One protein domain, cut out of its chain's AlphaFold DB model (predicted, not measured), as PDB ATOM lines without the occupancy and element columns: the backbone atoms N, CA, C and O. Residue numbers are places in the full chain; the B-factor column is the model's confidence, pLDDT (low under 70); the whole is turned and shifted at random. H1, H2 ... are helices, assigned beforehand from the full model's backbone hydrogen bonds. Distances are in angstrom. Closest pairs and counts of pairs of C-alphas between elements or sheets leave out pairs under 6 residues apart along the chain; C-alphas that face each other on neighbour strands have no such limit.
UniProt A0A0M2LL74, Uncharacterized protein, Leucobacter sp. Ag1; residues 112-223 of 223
ATOM      1  N   ALA A 112      55.824  51.241  36.209       93.25
ATOM      2  CA  ALA A 112      54.445  51.473  35.796       93.25
ATOM      3  C   ALA A 112      53.993  50.505  34.686       93.25
ATOM      4  O   ALA A 112      52.827  50.100  34.651       93.25
ATOM      5  N   ASP A 113      54.891  50.105  33.783       94.25
ATOM      6  CA  ASP A 113      54.593  49.089  32.768       94.25
ATOM      7  C   ASP A 113      54.471  47.702  33.382       94.25
ATOM      8  O   ASP A 113      53.578  46.946  32.996       94.25
ATOM      9  N   VAL A 114      55.313  47.380  34.366       95.00
ATOM     10  CA  VAL A 114      55.222  46.120  35.110       95.00
ATOM     11  C   VAL A 114      53.865  46.017  35.819       95.00
ATOM     12  O   VAL A 114      53.181  45.005  35.675       95.00
ATOM     13  N   ASP A 115      53.421  47.066  36.513       95.75
ATOM     14  CA  ASP A 115      52.123  47.077  37.203       95.75
ATOM     15  C   ASP A 115      50.941  46.937  36.235       95.75
ATOM     16  O   ASP A 115      50.035  46.123  36.452       95.75
ATOM     17  N   ARG A 116      50.964  47.666  35.111       96.31
ATOM     18  CA  ARG A 116      49.957  47.505  34.049       96.31
ATOM     19  C   ARG A 116      49.985  46.099  33.456       96.31
ATOM     20  O   ARG A 116      48.931  45.521  33.194       96.31
ATOM     21  N   GLY A 117      51.173  45.533  33.272       96.50
ATOM     22  CA  GLY A 117      51.373  44.172  32.794       96.50
ATOM     23  C   GLY A 117      50.758  43.124  33.718       96.50
ATOM     24  O   GLY A 117      50.084  42.212  33.240       96.50
ATOM     25  N   ARG A 118      50.901  43.288  35.041       96.75
ATOM     26  CA  ARG A 118      50.255  42.424  36.050       96.75
ATOM     27  C   ARG A 118      48.738  42.465  35.930       96.75
ATOM     28  O   ARG A 118      48.106  41.416  35.939       96.75
ATOM     29  N   ALA A 119      48.155  43.650  35.743       96.75
ATOM     30  CA  ALA A 119      46.715  43.777  35.535       96.75
ATOM     31  C   ALA A 119      46.244  43.069  34.249       96.75
ATOM     32  O   ALA A 119      45.192  42.428  34.247       96.75
ATOM     33  N   VAL A 120      47.031  43.131  33.164       97.19
ATOM     34  CA  VAL A 120      46.750  42.371  31.931       97.19
ATOM     35  C   VAL A 120      46.841  40.865  32.188       97.19
ATOM     36  O   VAL A 120      45.953  40.125  31.766       97.19
ATOM     37  N   LEU A 121      47.869  40.402  32.904       97.25
ATOM     38  CA  LEU A 121      48.034  38.995  33.274       97.25
ATOM     39  C   LEU A 121      46.860  38.485  34.129       97.25
ATOM     40  O   LEU A 121      46.306  37.426  33.832       97.25
ATOM     41  N   ASP A 122      46.422  39.262  35.119       96.62
ATOM     42  CA  ASP A 122      45.274  38.939  35.974       96.62
ATOM     43  C   ASP A 122      43.973  38.852  35.147       96.62
ATOM     44  O   ASP A 122      43.178  37.920  35.312       96.62
ATOM     45  N   ALA A 123      43.775  39.768  34.190       97.06
ATOM     46  CA  ALA A 123      42.627  39.750  33.282       97.06
ATOM     47  C   ALA A 123      42.640  38.545  32.325       97.06
ATOM     48  O   ALA A 123      41.590  37.953  32.056       97.06
ATOM     49  N   LEU A 124      43.816  38.160  31.817       97.50
ATOM     50  CA  LEU A 124      43.997  36.944  31.024       97.50
ATOM     51  C   LEU A 124      43.639  35.708  31.851       97.50
ATOM     52  O   LEU A 124      42.825  34.896  31.414       97.50
ATOM     53  N   ALA A 125      44.177  35.603  33.068       97.50
ATOM     54  CA  ALA A 125      43.910  34.481  33.957       97.50
ATOM     55  C   ALA A 125      42.414  34.353  34.282       97.50
ATOM     56  O   ALA A 125      41.853  33.261  34.206       97.50
ATOM     57  N   ALA A 126      41.731  35.466  34.566       97.75
ATOM     58  CA  ALA A 126      40.289  35.471  34.805       97.75
ATOM     59  C   ALA A 126      39.483  34.935  33.605       97.75
ATOM     60  O   ALA A 126      38.542  34.163  33.792       97.75
ATOM     61  N   ARG A 127      39.868  35.290  32.372       98.06
ATOM     62  CA  ARG A 127      39.209  34.805  31.144       98.06
ATOM     63  C   ARG A 127      39.402  33.310  30.925       98.06
ATOM     64  O   ARG A 127      38.455  32.638  30.530       98.06
ATOM     65  N   VAL A 128      40.594  32.785  31.207       97.75
ATOM     66  CA  VAL A 128      40.858  31.343  31.122       97.75
ATOM     67  C   VAL A 128      40.065  30.583  32.186       97.75
ATOM     68  O   VAL A 128      39.437  29.582  31.860       97.75
ATOM     69  N   ARG A 129      40.013  31.080  33.432       97.25
ATOM     70  CA  ARG A 129      39.217  30.468  34.515       97.25
ATOM     71  C   ARG A 129      37.718  30.407  34.209       97.25
ATOM     72  O   ARG A 129      37.032  29.533  34.720       97.25
ATOM     73  N   ALA A 130      37.207  31.333  33.400       97.94
ATOM     74  CA  ALA A 130      35.798  31.374  33.013       97.94
ATOM     75  C   ALA A 130      35.418  30.338  31.935       97.94
ATOM     76  O   ALA A 130      34.238  30.212  31.604       97.94
ATOM     77  N   LEU A 131      36.388  29.620  31.359       98.31
ATOM     78  CA  LEU A 131      36.118  28.602  30.349       98.31
ATOM     79  C   LEU A 131      35.493  27.343  30.968       98.31
ATOM     80  O   LEU A 131      35.862  26.945  32.073       98.31
ATOM     81  N   PRO A 132      34.570  26.669  30.256       98.00
ATOM     82  CA  PRO A 132      34.051  25.385  30.706       98.00
ATOM     83  C   PRO A 132      35.148  24.306  30.661       98.00
ATOM     84  O   PRO A 132      36.033  24.380  29.807       98.00
ATOM     85  N   PRO A 133      35.056  23.236  31.477       97.44
ATOM     86  CA  PRO A 133      36.032  22.141  31.464       97.44
ATOM     87  C   PRO A 133      36.237  21.476  30.091       97.44
ATOM     88  O   PRO A 133      37.299  20.931  29.806       97.44
ATOM     89  N   SER A 134      35.232  21.532  29.216       96.88
ATOM     90  CA  SER A 134      35.295  20.985  27.858       96.88
ATOM     91  C   SER A 134      36.001  21.889  26.843       96.88
ATOM     92  O   SER A 134      36.162  21.469  25.697       96.88
ATOM     93  N   ALA A 135      36.384  23.115  27.219       97.69
ATOM     94  CA  ALA A 135      36.963  24.082  26.295       97.69
ATOM     95  C   ALA A 135      38.236  23.541  25.633       97.69
ATOM     96  O   ALA A 135      39.072  22.908  26.279       97.69
ATOM     97  N   GLN A 136      38.383  23.806  24.338       96.44
ATOM     98  CA  GLN A 136      39.551  23.409  23.550       96.44
ATOM     99  C   GLN A 136      40.439  24.613  23.202       96.44
ATOM    100  O   GLN A 136      40.065  25.769  23.389       96.44
ATOM    101  N   LEU A 137      41.616  24.353  22.630       96.94
ATOM    102  CA  LEU A 137      42.640  25.367  22.335       96.94
ATOM    103  C   LEU A 137      42.147  26.564  21.509       96.94
ATOM    104  O   LEU A 137      42.545  27.697  21.754       96.94
ATOM    105  N   THR A 138      41.243  26.348  20.550       96.19
ATOM    106  CA  THR A 138      40.651  27.458  19.781       96.19
ATOM    107  C   THR A 138      39.716  28.325  20.630       96.19
ATOM    108  O   THR A 138      39.612  29.524  20.394       96.19
ATOM    109  N   GLU A 139      39.024  27.749  21.613       97.94
ATOM    110  CA  GLU A 139      38.202  28.514  22.558       97.94
ATOM    111  C   GLU A 139      39.082  29.260  23.565       97.94
ATOM    112  O   GLU A 139      38.812  30.426  23.847       97.94
ATOM    113  N   LEU A 140      40.173  28.637  24.025       98.12
ATOM    114  CA  LEU A 140      41.201  29.279  24.849       98.12
ATOM    115  C   LEU A 140      41.811  30.499  24.149       98.12
ATOM    116  O   LEU A 140      41.866  31.585  24.718       98.12
ATOM    117  N   GLU A 141      42.209  30.347  22.888       97.62
ATOM    118  CA  GLU A 141      42.730  31.434  22.057       97.62
ATOM    119  C   GLU A 141      41.727  32.581  21.900       97.62
ATOM    120  O   GLU A 141      42.078  33.754  22.056       97.62
ATOM    121  N   LYS A 142      40.459  32.256  21.635       98.06
ATOM    122  CA  LYS A 142      39.405  33.263  21.482       98.06
ATOM    123  C   LYS A 142      39.071  33.966  22.793       98.06
ATOM    124  O   LYS A 142      38.777  35.162  22.750       98.06
ATOM    125  N   SER A 143      39.134  33.277  23.935       97.94
ATOM    126  CA  SER A 143      38.739  33.827  25.242       97.94
ATOM    127  C   SER A 143      39.562  35.054  25.637       97.94
ATOM    128  O   SER A 143      39.042  35.989  26.251       97.94
ATOM    129  N   ILE A 144      40.825  35.105  25.208       97.06
ATOM    130  CA  ILE A 144      41.744  36.213  25.480       97.06
ATOM    131  C   ILE A 144      41.693  37.330  24.421       97.06
ATOM    132  O   ILE A 144      42.448  38.302  24.493       97.06
ATOM    133  N   THR A 145      40.759  37.266  23.464       96.88
ATOM    134  CA  THR A 145      40.545  38.345  22.486       96.88
ATOM    135  C   THR A 145      40.145  39.645  23.186       96.88
ATOM    136  O   THR A 145      39.205  39.684  23.984       96.88
ATOM    137  N   GLY A 146      40.864  40.728  22.882       93.56
ATOM    138  CA  GLY A 146      40.629  42.047  23.472       93.56
ATOM    139  C   GLY A 146      41.134  42.208  24.911       93.56
ATOM    140  O   GLY A 146      40.969  43.286  25.469       93.56
ATOM    141  N   ALA A 147      41.758  41.187  25.514       93.12
ATOM    142  CA  ALA A 147      42.454  41.339  26.799       93.12
ATOM    143  C   ALA A 147      43.729  42.191  26.664       93.12
ATOM    144  O   ALA A 147      44.136  42.872  27.598       93.12
ATOM    145  N   LEU A 148      44.332  42.160  25.476       93.06
ATOM    146  CA  LEU A 148      45.455  42.987  25.058       93.06
ATOM    147  C   LEU A 148      45.404  43.200  23.536       93.06
ATOM    148  O   LEU A 148      44.871  42.333  22.825       93.06
ATOM    149  N   PRO A 149      45.976  44.300  23.009       90.38
ATOM    150  CA  PRO A 149      46.129  44.496  21.571       90.38
ATOM    151  C   PRO A 149      46.908  43.327  20.962       90.38
ATOM    152  O   PRO A 149      48.089  43.136  21.256       90.38
ATOM    153  N   SER A 150      46.219  42.508  20.167       92.56
ATOM    154  CA  SER A 150      46.796  41.286  19.613       92.56
ATOM    155  C   SER A 150      46.058  40.771  18.376       92.56
ATOM    156  O   SER A 150      44.834  40.889  18.260       92.56
ATOM    157  N   ASN A 151      46.793  40.128  17.475       92.06
ATOM    158  CA  ASN A 151      46.252  39.257  16.437       92.06
ATOM    159  C   ASN A 151      46.202  37.786  16.913       92.06
ATOM    160  O   ASN A 151      46.643  37.455  18.012       92.06
ATOM    161  N   LYS A 152      45.642  36.891  16.089       92.75
ATOM    162  CA  LYS A 152      45.499  35.460  16.427       92.75
ATOM    163  C   LYS A 152      46.842  34.775  16.718       92.75
ATOM    164  O   LYS A 152      46.930  33.975  17.646       92.75
ATOM    165  N   LEU A 153      47.873  35.076  15.932       89.31
ATOM    166  CA  LEU A 153      49.189  34.461  16.089       89.31
ATOM    167  C   LEU A 153      49.854  34.918  17.392       89.31
ATOM    168  O   LEU A 153      50.297  34.076  18.162       89.31
ATOM    169  N   GLU A 154      49.822  36.219  17.698       90.94
ATOM    170  CA  GLU A 154      50.348  36.771  18.959       90.94
ATOM    171  C   GLU A 154      49.669  36.135  20.188       90.94
ATOM    172  O   GLU A 154      50.329  35.877  21.193       90.94
ATOM    173  N   ARG A 155      48.363  35.841  20.113       94.19
ATOM    174  CA  ARG A 155      47.634  35.131  21.180       94.19
ATOM    175  C   ARG A 155      48.037  33.665  21.295       94.19
ATOM    176  O   ARG A 155      48.222  33.184  22.405       94.19
ATOM    177  N   THR A 156      48.202  32.978  20.168       92.94
ATOM    178  CA  THR A 156      48.660  31.576  20.127       92.94
ATOM    179  C   THR A 156      50.032  31.456  20.789       92.94
ATOM    180  O   THR A 156      50.194  30.711  21.749       92.94
ATOM    181  N   VAL A 157      50.975  32.293  20.358       90.25
ATOM    182  CA  VAL A 157      52.335  32.402  20.902       90.25
ATOM    183  C   VAL A 157      52.336  32.706  22.400       90.25
ATOM    184  O   VAL A 157      53.055  32.069  23.167       90.25
ATOM    185  N   LEU A 158      51.513  33.664  22.839       93.81
ATOM    186  CA  LEU A 158      51.385  34.004  24.255       93.81
ATOM    187  C   LEU A 158      50.913  32.802  25.079       93.81
ATOM    188  O   LEU A 158      51.460  32.535  26.145       93.81
ATOM    189  N   LEU A 159      49.914  32.068  24.593       95.88
ATOM    190  CA  LEU A 159      49.417  30.884  25.285       95.88
ATOM    191  C   LEU A 159      50.482  29.783  25.321       95.88
ATOM    192  O   LEU A 159      50.694  29.186  26.372       95.88
ATOM    193  N   GLU A 160      51.197  29.535  24.223       94.00
ATOM    194  CA  GLU A 160      52.285  28.548  24.192       94.00
ATOM    195  C   GLU A 160      53.413  28.899  25.166       94.00
ATOM    196  O   GLU A 160      53.954  28.011  25.827       94.00
ATOM    197  N   ALA A 161      53.723  30.189  25.323       93.00
ATOM    198  CA  ALA A 161      54.646  30.669  26.346       93.00
ATOM    199  C   ALA A 161      54.147  30.337  27.764       93.00
ATOM    200  O   ALA A 161      54.906  29.811  28.577       93.00
ATOM    201  N   LEU A 162      52.862  30.578  28.049       95.69
ATOM    202  CA  LEU A 162      52.251  30.246  29.340       95.69
ATOM    203  C   LEU A 162      52.213  28.732  29.603       95.69
ATOM    204  O   LEU A 162      52.394  28.313  30.745       95.69
ATOM    205  N   GLY A 163      52.007  27.910  28.572       95.44
ATOM    206  CA  GLY A 163      52.088  26.449  28.673       95.44
ATOM    207  C   GLY A 163      53.518  25.956  28.901       95.44
ATOM    208  O   GLY A 163      53.753  25.123  29.770       95.44
ATOM    209  N   THR A 164      54.493  26.521  28.184       92.56
ATOM    210  CA  THR A 164      55.930  26.246  28.381       92.56
ATOM    211  C   THR A 164      56.351  26.537  29.819       92.56
ATOM    212  O   THR A 164      57.124  25.781  30.405       92.56
ATOM    213  N   ALA A 165      55.793  27.595  30.404       92.69
ATOM    214  CA  ALA A 165      56.046  28.007  31.774       92.69
ATOM    215  C   ALA A 165      55.176  27.343  32.847       92.69
ATOM    216  O   ALA A 165      55.248  27.738  34.009       92.69
ATOM    217  N   GLY A 166      54.345  26.366  32.482       94.06
ATOM    218  CA  GLY A 166      53.518  25.627  33.438       94.06
ATOM    219  C   GLY A 166      52.374  26.437  34.056       94.06
ATOM    220  O   GLY A 166      51.715  25.955  34.976       94.06
ATOM    221  N   ILE A 167      52.096  27.648  33.559       96.81
ATOM    222  CA  ILE A 167      50.948  28.455  33.999       96.81
ATOM    223  C   ILE A 167      49.661  27.862  33.445       96.81
ATOM    224  O   ILE A 167      48.700  27.678  34.186       96.81
ATOM    225  N   LEU A 168      49.642  27.524  32.154       97.31
ATOM    226  CA  LEU A 168      48.594  26.670  31.601       97.31
ATOM    227  C   LEU A 168      49.000  25.229  31.892       97.31
ATOM    228  O   LEU A 168      49.852  24.671  31.203       97.31
ATOM    229  N   ARG A 169      48.430  24.666  32.962       91.31
ATOM    230  CA  ARG A 169      48.697  23.290  33.390       91.31
ATOM    231  C   ARG A 169      48.219  22.330  32.312       91.31
ATOM    232  O   ARG A 169      47.200  22.584  31.688       91.31
ATOM    233  N   VAL A 170      48.923  21.228  32.113       91.62
ATOM    234  CA  VAL A 170      48.546  20.234  31.112       91.62
ATOM    235  C   VAL A 170      48.670  18.848  31.728       91.62
ATOM    236  O   VAL A 170      49.769  18.312  31.758       91.62
ATOM    237  N   GLY A 171      47.557  18.290  32.220       86.75
ATOM    238  CA  GLY A 171      47.425  16.944  32.796       86.75
ATOM    239  C   GLY A 171      48.728  16.225  33.174       86.75
ATOM    240  O   GLY A 171      49.430  16.625  34.099       86.75
ATOM    241  N   GLU A 172      49.035  15.150  32.447       88.25
ATOM    242  CA  GLU A 172      50.225  14.302  32.635       88.25
ATOM    243  C   GLU A 172      51.446  14.773  31.814       88.25
ATOM    244  O   GLU A 172      52.424  14.041  31.643       88.25
ATOM    245  N   HIS A 173      51.393  15.983  31.255       93.94
ATOM    246  CA  HIS A 173      52.419  16.520  30.369       93.94
ATOM    247  C   HIS A 173      53.233  17.600  31.096       93.94
ATOM    248  O   HIS A 173      52.791  18.751  31.161       93.94
ATOM    249  N   PRO A 174      54.426  17.261  31.624       93.75
ATOM    250  CA  PRO A 174      55.269  18.218  32.336       93.75
ATOM    251  C   PRO A 174      55.649  19.399  31.445       93.75
ATOM    252  O   PRO A 174      55.785  19.262  30.223       93.75
ATOM    253  N   SER A 175      55.827  20.560  32.069       94.19
ATOM    254  CA  SER A 175      56.237  21.791  31.392       94.19
ATOM    255  C   SER A 175      57.741  22.032  31.517       94.19
ATOM    256  O   SER A 175      58.395  21.534  32.434       94.19
ATOM    257  N   TYR A 176      58.277  22.890  30.648       94.81
ATOM    258  CA  TYR A 176      59.678  23.308  30.717       94.81
ATOM    259  C   TYR A 176      60.002  24.183  31.940       94.81
ATOM    260  O   TYR A 176      61.163  24.496  32.173       94.81
ATOM    261  N   ALA A 177      59.014  24.583  32.750       93.38
ATOM    262  CA  ALA A 177      59.272  25.253  34.025       93.38
ATOM    263  C   ALA A 177      59.805  24.307  35.112       93.38
ATOM    264  O   ALA A 177      60.486  24.766  36.037       93.38
ATOM    265  N   GLU A 178      59.508  23.014  35.007       92.62
ATOM    266  CA  GLU A 178      59.801  22.009  36.034       92.62
ATOM    267  C   GLU A 178      61.038  21.186  35.674       92.62
ATOM    268  O   GLU A 178      61.904  20.973  36.519       92.62
ATOM    269  N   GLU A 179      61.149  20.784  34.409       95.00
ATOM    270  CA  GLU A 179      62.249  19.970  33.896       95.00
ATOM    271  C   GLU A 179      62.461  20.204  32.395       95.00
ATOM    272  O   GLU A 179      61.623  20.788  31.708       95.00
ATOM    273  N   PHE A 180      63.590  19.745  31.856       96.06
ATOM    274  CA  PHE A 180      63.826  19.810  30.419       96.06
ATOM    275  C   PHE A 180      63.291  18.569  29.710       96.06
ATOM    276  O   PHE A 180      63.808  17.466  29.884       96.06
ATOM    277  N   ILE A 181      62.297  18.768  28.844       95.75
ATOM    278  CA  ILE A 181      61.724  17.692  28.035       95.75
ATOM    279  C   ILE A 181      62.514  17.548  26.739       95.75
ATOM    280  O   ILE A 181      62.535  18.457  25.900       95.75
ATOM    281  N   ALA A 182      63.151  16.387  26.576       96.06
ATOM    282  CA  ALA A 182      63.940  16.062  25.398       96.06
ATOM    283  C   ALA A 182      63.117  16.217  24.109       96.06
ATOM    284  O   ALA A 182      61.932  15.891  24.064       96.06
ATOM    285  N   TYR A 183      63.761  16.683  23.043       94.81
ATOM    286  CA  TYR A 183      63.146  16.945  21.748       94.81
ATOM    287  C   TYR A 183      62.415  15.718  21.203       94.81
ATOM    288  O   TYR A 183      61.254  15.830  20.821       94.81
ATOM    289  N   ASP A 184      63.054  14.547  21.215       95.31
ATOM    290  CA  ASP A 184      62.420  13.313  20.746       95.31
ATOM    291  C   ASP A 184      61.184  12.961  21.584       95.31
ATOM    292  O   ASP A 184      60.183  12.522  21.023       95.31
ATOM    293  N   ASP A 185      61.208  13.202  22.895       94.62
ATOM    294  CA  ASP A 185      60.067  12.938  23.776       94.62
ATOM    295  C   ASP A 185      58.918  13.925  23.511       94.62
ATOM    296  O   ASP A 185      57.808  13.525  23.152       94.62
ATOM    297  N   ALA A 186      59.207  15.229  23.551       92.44
ATOM    298  CA  ALA A 186      58.234  16.277  23.264       92.44
ATOM    299  C   ALA A 186      57.583  16.093  21.882       92.44
ATOM    300  O   ALA A 186      56.375  16.290  21.754       92.44
ATOM    301  N   GLN A 187      58.353  15.708  20.855       89.81
ATOM    302  CA  GLN A 187      57.847  15.484  19.495       89.81
ATOM    303  C   GLN A 187      57.186  14.113  19.286       89.81
ATOM    304  O   GLN A 187      56.380  13.974  18.371       89.81
ATOM    305  N   SER A 188      57.474  13.109  20.116       92.12
ATOM    306  CA  SER A 188      56.756  11.824  20.073       92.12
ATOM    307  C   SER A 188      55.375  11.922  20.712       92.12
ATOM    308  O   SER A 188      54.438  11.245  20.289       92.12
ATOM    309  N   ARG A 189      55.232  12.780  21.728       92.00
ATOM    310  CA  ARG A 189      53.953  13.060  22.382       92.00
ATOM    311  C   ARG A 189      53.097  13.928  21.462       92.00
ATOM    312  O   ARG A 189      53.157  15.160  21.510       92.00
ATOM    313  N   MET A 190      52.258  13.270  20.662       91.25
ATOM    314  CA  MET A 190      51.303  13.917  19.763       91.25
ATOM    315  C   MET A 190      49.854  13.557  20.116       91.25
ATOM    316  O   MET A 190      49.551  12.376  20.291       91.25
ATOM    317  N   PRO A 191      48.941  14.542  20.187       92.56
ATOM    318  CA  PRO A 191      47.515  14.275  20.296       92.56
ATOM    319  C   PRO A 191      47.006  13.601  19.017       92.56
ATOM    320  O   PRO A 191      47.531  13.824  17.919       92.56
ATOM    321  N   ALA A 192      45.956  12.792  19.154       91.19
ATOM    322  CA  ALA A 192      45.324  12.127  18.017       91.19
ATOM    323  C   ALA A 192      44.660  13.140  17.067       91.19
ATOM    324  O   ALA A 192      44.586  12.926  15.856       91.19
ATOM    325  N   GLU A 193      44.187  14.263  17.604       92.19
ATOM    326  CA  GLU A 193      43.492  15.295  16.856       92.19
ATOM    327  C   GLU A 193      44.475  16.203  16.106       92.19
ATOM    328  O   GLU A 193      45.272  16.938  16.691       92.19
ATOM    329  N   ARG A 194      44.377  16.204  14.773       88.88
ATOM    330  CA  ARG A 194      45.280  16.948  13.881       88.88
ATOM    331  C   ARG A 194      45.355  18.448  14.184       88.88
ATOM    332  O   ARG A 194      46.426  19.032  14.101       88.88
ATOM    333  N   ASN A 195      44.240  19.076  14.549       87.50
ATOM    334  CA  ASN A 195      44.193  20.505  14.879       87.50
ATOM    335  C   ASN A 195      44.972  20.858  16.158       87.50
ATOM    336  O   ASN A 195      45.380  22.003  16.322       87.50
ATOM    337  N   LYS A 196      45.184  19.896  17.063       91.81
ATOM    338  CA  LYS A 196      46.015  20.092  18.254       91.81
ATOM    339  C   LYS A 196      47.505  19.938  17.948       91.81
ATOM    340  O   LYS A 196      48.325  20.537  18.630       91.81
ATOM    341  N   GLN A 197      47.867  19.199  16.898       89.88
ATOM    342  CA  GLN A 197      49.268  18.994  16.496       89.88
ATOM    343  C   GLN A 197      49.950  20.274  15.985       89.88
ATOM    344  O   GLN A 197      51.174  20.334  15.953       89.88
ATOM    345  N   GLU A 198      49.175  21.300  15.619       88.25
ATOM    346  CA  GLU A 198      49.688  22.621  15.227       88.25
ATOM    347  C   GLU A 198      50.198  23.450  16.417       88.25
ATOM    348  O   GLU A 198      50.900  24.435  16.211       88.25
ATOM    349  N   TRP A 199      49.865  23.049  17.647       92.50
ATOM    350  CA  TRP A 199      50.292  23.719  18.870       92.50
ATOM    351  C   TRP A 199      51.572  23.090  19.432       92.50
ATOM    352  O   TRP A 199      51.822  21.880  19.317       92.50
ATOM    353  N   ALA A 200      52.385  23.914  20.084       91.31
ATOM    354  CA  ALA A 200      53.597  23.475  20.754       91.31
ATOM    355  C   ALA A 200      53.300  22.615  21.996       91.31
ATOM    356  O   ALA A 200      52.281  22.760  22.679       91.31
ATOM    357  N   TYR A 201      54.232  21.715  22.316       93.31
ATOM    358  CA  TYR A 201      54.267  21.040  23.612       93.31
ATOM    359  C   TYR A 201      54.577  22.052  24.738       93.31
ATOM    360  O   TYR A 201      55.423  22.919  24.523       93.31
ATOM    361  N   PRO A 202      53.966  21.940  25.935       94.81
ATOM    362  CA  PRO A 202      52.943  20.957  26.313       94.81
ATOM    363  C   PRO A 202      51.524  21.386  25.924       94.81
ATOM    364  O   PRO A 202      50.618  20.554  25.921       94.81
ATOM    365  N   LEU A 203      51.322  22.662  25.573       95.75
ATOM    366  CA  LEU A 203      49.998  23.269  25.437       95.75
ATOM    367  C   LEU A 203      49.065  22.509  24.489       95.75
ATOM    368  O   LEU A 203      47.868  22.475  24.737       95.75
ATOM    369  N   ARG A 204      49.580  21.837  23.455       95.31
ATOM    370  CA  ARG A 204      48.778  20.994  22.548       95.31
ATOM    371  C   ARG A 204      47.860  19.967  23.220       95.31
ATOM    372  O   ARG A 204      46.909  19.524  22.584       95.31
ATOM    373  N   PHE A 205      48.110  19.588  24.471       96.50
ATOM    374  CA  PHE A 205      47.251  18.661  25.215       96.50
ATOM    375  C   PHE A 205      46.252  19.348  26.156       96.50
ATOM    376  O   PHE A 205      45.405  18.667  26.725       96.50
ATOM    377  N   TRP A 206      46.311  20.673  26.300       97.19
ATOM    378  CA  TRP A 206      45.471  21.427  27.228       97.19
ATOM    379  C   TRP A 206      43.983  21.341  26.881       97.19
ATOM    380  O   TRP A 206      43.570  21.389  25.715       97.19
ATOM    381  N   THR A 207      43.176  21.288  27.932       96.38
ATOM    382  CA  THR A 207      41.723  21.418  27.921       96.38
ATOM    383  C   THR A 207      41.270  22.358  29.036       96.38
ATOM    384  O   THR A 207      41.997  22.610  29.997       96.38
ATOM    385  N   GLY A 208      40.030  22.844  28.959       97.12
ATOM    386  CA  GLY A 208      39.446  23.687  30.006       97.12
ATOM    387  C   GLY A 208      39.483  23.060  31.404       97.12
ATOM    388  O   GLY A 208      39.550  23.786  32.392       97.12
ATOM    389  N   GLY A 209      39.474  21.726  31.499       96.50
ATOM    390  CA  GLY A 209      39.572  20.995  32.762       96.50
ATOM    391  C   GLY A 209      40.941  21.115  33.435       96.50
ATOM    392  O   GLY A 209      41.031  20.987  34.655       96.50
ATOM    393  N   ASP A 210      41.996  21.402  32.670       96.69
ATOM    394  CA  ASP A 210      43.336  21.580  33.221       96.69
ATOM    395  C   ASP A 210      43.495  22.936  33.919       96.69
ATOM    396  O   ASP A 210      44.100  23.010  34.997       96.69
ATOM    397  N   GLY A 211      42.912  23.986  33.329       95.75
ATOM    398  CA  GLY A 211      42.863  25.337  33.882       95.75
ATOM    399  C   GLY A 211      44.229  26.028  33.969       95.75
ATOM    400  O   GLY A 211      45.056  25.930  33.057       95.75
ATOM    401  N   ILE A 212      44.434  26.767  35.063       96.69
ATOM    402  CA  ILE A 212      45.667  27.500  35.383       96.69
ATOM    403  C   ILE A 212      46.298  26.936  36.659       96.69
ATOM    404  O   ILE A 212      45.600  26.592  37.612       96.69
ATOM    405  N   SER A 213      47.629  26.888  36.690       96.56
ATOM    406  CA  SER A 213      48.412  26.692  37.908       96.56
ATOM    407  C   SER A 213      48.515  28.003  38.693       96.56
ATOM    408  O   SER A 213      49.247  28.917  38.309       96.56
ATOM    409  N   GLU A 214      47.783  28.101  39.804       95.38
ATOM    410  CA  GLU A 214      47.774  29.298  40.658       95.38
ATOM    411  C   GLU A 214      49.149  29.587  41.274       95.38
ATOM    412  O   GLU A 214      49.557  30.741  41.381       95.38
ATOM    413  N   SER A 215      49.909  28.544  41.619       95.38
ATOM    414  CA  SER A 215      51.261  28.700  42.158       95.38
ATOM    415  C   SER A 215      52.237  29.247  41.118       95.38
ATOM    416  O   SER A 215      53.022  30.138  41.434       95.38
ATOM    417  N   ALA A 216      52.179  28.756  39.874       95.00
ATOM    418  CA  ALA A 216      53.036  29.255  38.798       95.00
ATOM    419  C   ALA A 216      52.667  30.696  38.413       95.00
ATOM    420  O   ALA A 216      53.550  31.522  38.175       95.00
ATOM    421  N   LEU A 217      51.367  31.012  38.401       96.56
ATOM    422  CA  LEU A 217      50.884  32.367  38.152       96.56
ATOM    423  C   LEU A 217      51.385  33.343  39.224       96.56
ATOM    424  O   LEU A 217      51.913  34.396  38.878       96.56
ATOM    425  N   GLU A 218      51.268  32.990  40.506       95.88
ATOM    426  CA  GLU A 218      51.709  33.849  41.610       95.88
ATOM    427  C   GLU A 218      53.237  33.996  41.657       95.88
ATOM    428  O   GLU A 218      53.738  35.072  41.976       95.88
ATOM    429  N   GLN A 219      53.993  32.963  41.271       93.00
ATOM    430  CA  GLN A 219      55.450  33.054  41.150       93.00
ATOM    431  C   GLN A 219      55.872  34.036  40.050       93.00
ATOM    432  O   GLN A 219      56.744  34.876  40.278       93.00
ATOM    433  N   LEU A 220      55.256  33.944  38.864       93.69
ATOM    434  CA  LEU A 220      55.510  34.894  37.783       93.69
ATOM    435  C   LEU A 220      55.122  36.301  38.225       93.69
ATOM    436  O   LEU A 220      55.910  37.229  38.083       93.69
ATOM    437  N   ARG A 221      53.931  36.442  38.812       90.25
ATOM    438  CA  ARG A 221      53.460  37.708  39.356       90.25
ATOM    439  C   ARG A 221      54.479  38.255  40.344       90.25
ATOM    440  O   ARG A 221      54.889  39.381  40.186       90.25
ATOM    441  N   SER A 222      54.971  37.494  41.306       89.00
ATOM    442  CA  SER A 222      55.902  37.991  42.332       89.00
ATOM    443  C   SER A 222      57.331  38.297  41.855       89.00
ATOM    444  O   SER A 222      58.127  38.781  42.657       89.00
ATOM    445  N   SER A 223      57.668  38.022  40.589       85.06
ATOM    446  CA  SER A 223      58.989  38.332  40.009       85.06
ATOM    447  C   SER A 223      59.209  39.834  39.821       85.06
ATOM    448  O   SER A 223      60.376  40.276  39.955       85.06
TER     449      SER A 223
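This is residues 112 to 223 of the 223 residues of an uncharacterized protein of Leucobacter sp. Ag1 (UniProt A0A0M2LL74). A long helix, H1, makes one end of an elongated body; short H2 meets the end of H1 at a corner, H3 runs on from there through the middle, and H5 lies close beside H1, running the opposite way. The other end is built largely of two long loops, residues 165 to 182 and 189 to 213, with little H4 between them. The printed part has 112 residues, with five named helices in the order H1 to H5 and no named strand. The class is all helix, though only 52 residues, under half, are in named elements. The whole is compact, with a radius of gyration of the C-alphas of 13.7 A, and spans 42 by 27 by 23 A.

H1, residues 112 to 129, only just touches H2, residues 137 to 143, with 3 pairs of C-alphas within 8 A, and does so with residues 127 to 128 alone. Their closest C-alphas, those of Arg 127 and Ser 143, are 6.0 A apart, and the two run opposite ways at a steep tilt of 59 degrees. H2 touches H3, residues 152 to 164, closest at the C-alphas of Glu 141 and Arg 155, 6.2 A apart. They run opposite ways at a steep tilt of 67 degrees, only just short of about perpendicular. H5, residues 214 to 221, is close to H1 but not clearly touching it: their closest C-alphas, of Arg 118 and Arg 221, are 6.6 A apart, at a shallow tilt of 18 degrees, opposite ways. H4, residues 183 to 188, is apart from the other four helices. In each of the five helices every O i to N i+4 pair is within hydrogen-bond range.

H1 is 26.0 A long and begins at C-alpha 112 (54.445, 51.473, 35.796). H3 is 18.3 A long, H5 10.2 A, H2 9.8 A and H4 8.4 A. H5 ends at C-alpha 221 (53.460, 37.708, 39.356).

The two C-alphas farthest apart, those of Ala 112 and Ala 192, are 44.1 A apart. The links H3 to H4 and H4 to H5 are long, with 18 and 25 residues. The printed part has no cut, and no printed residue is under 70 in pLDDT.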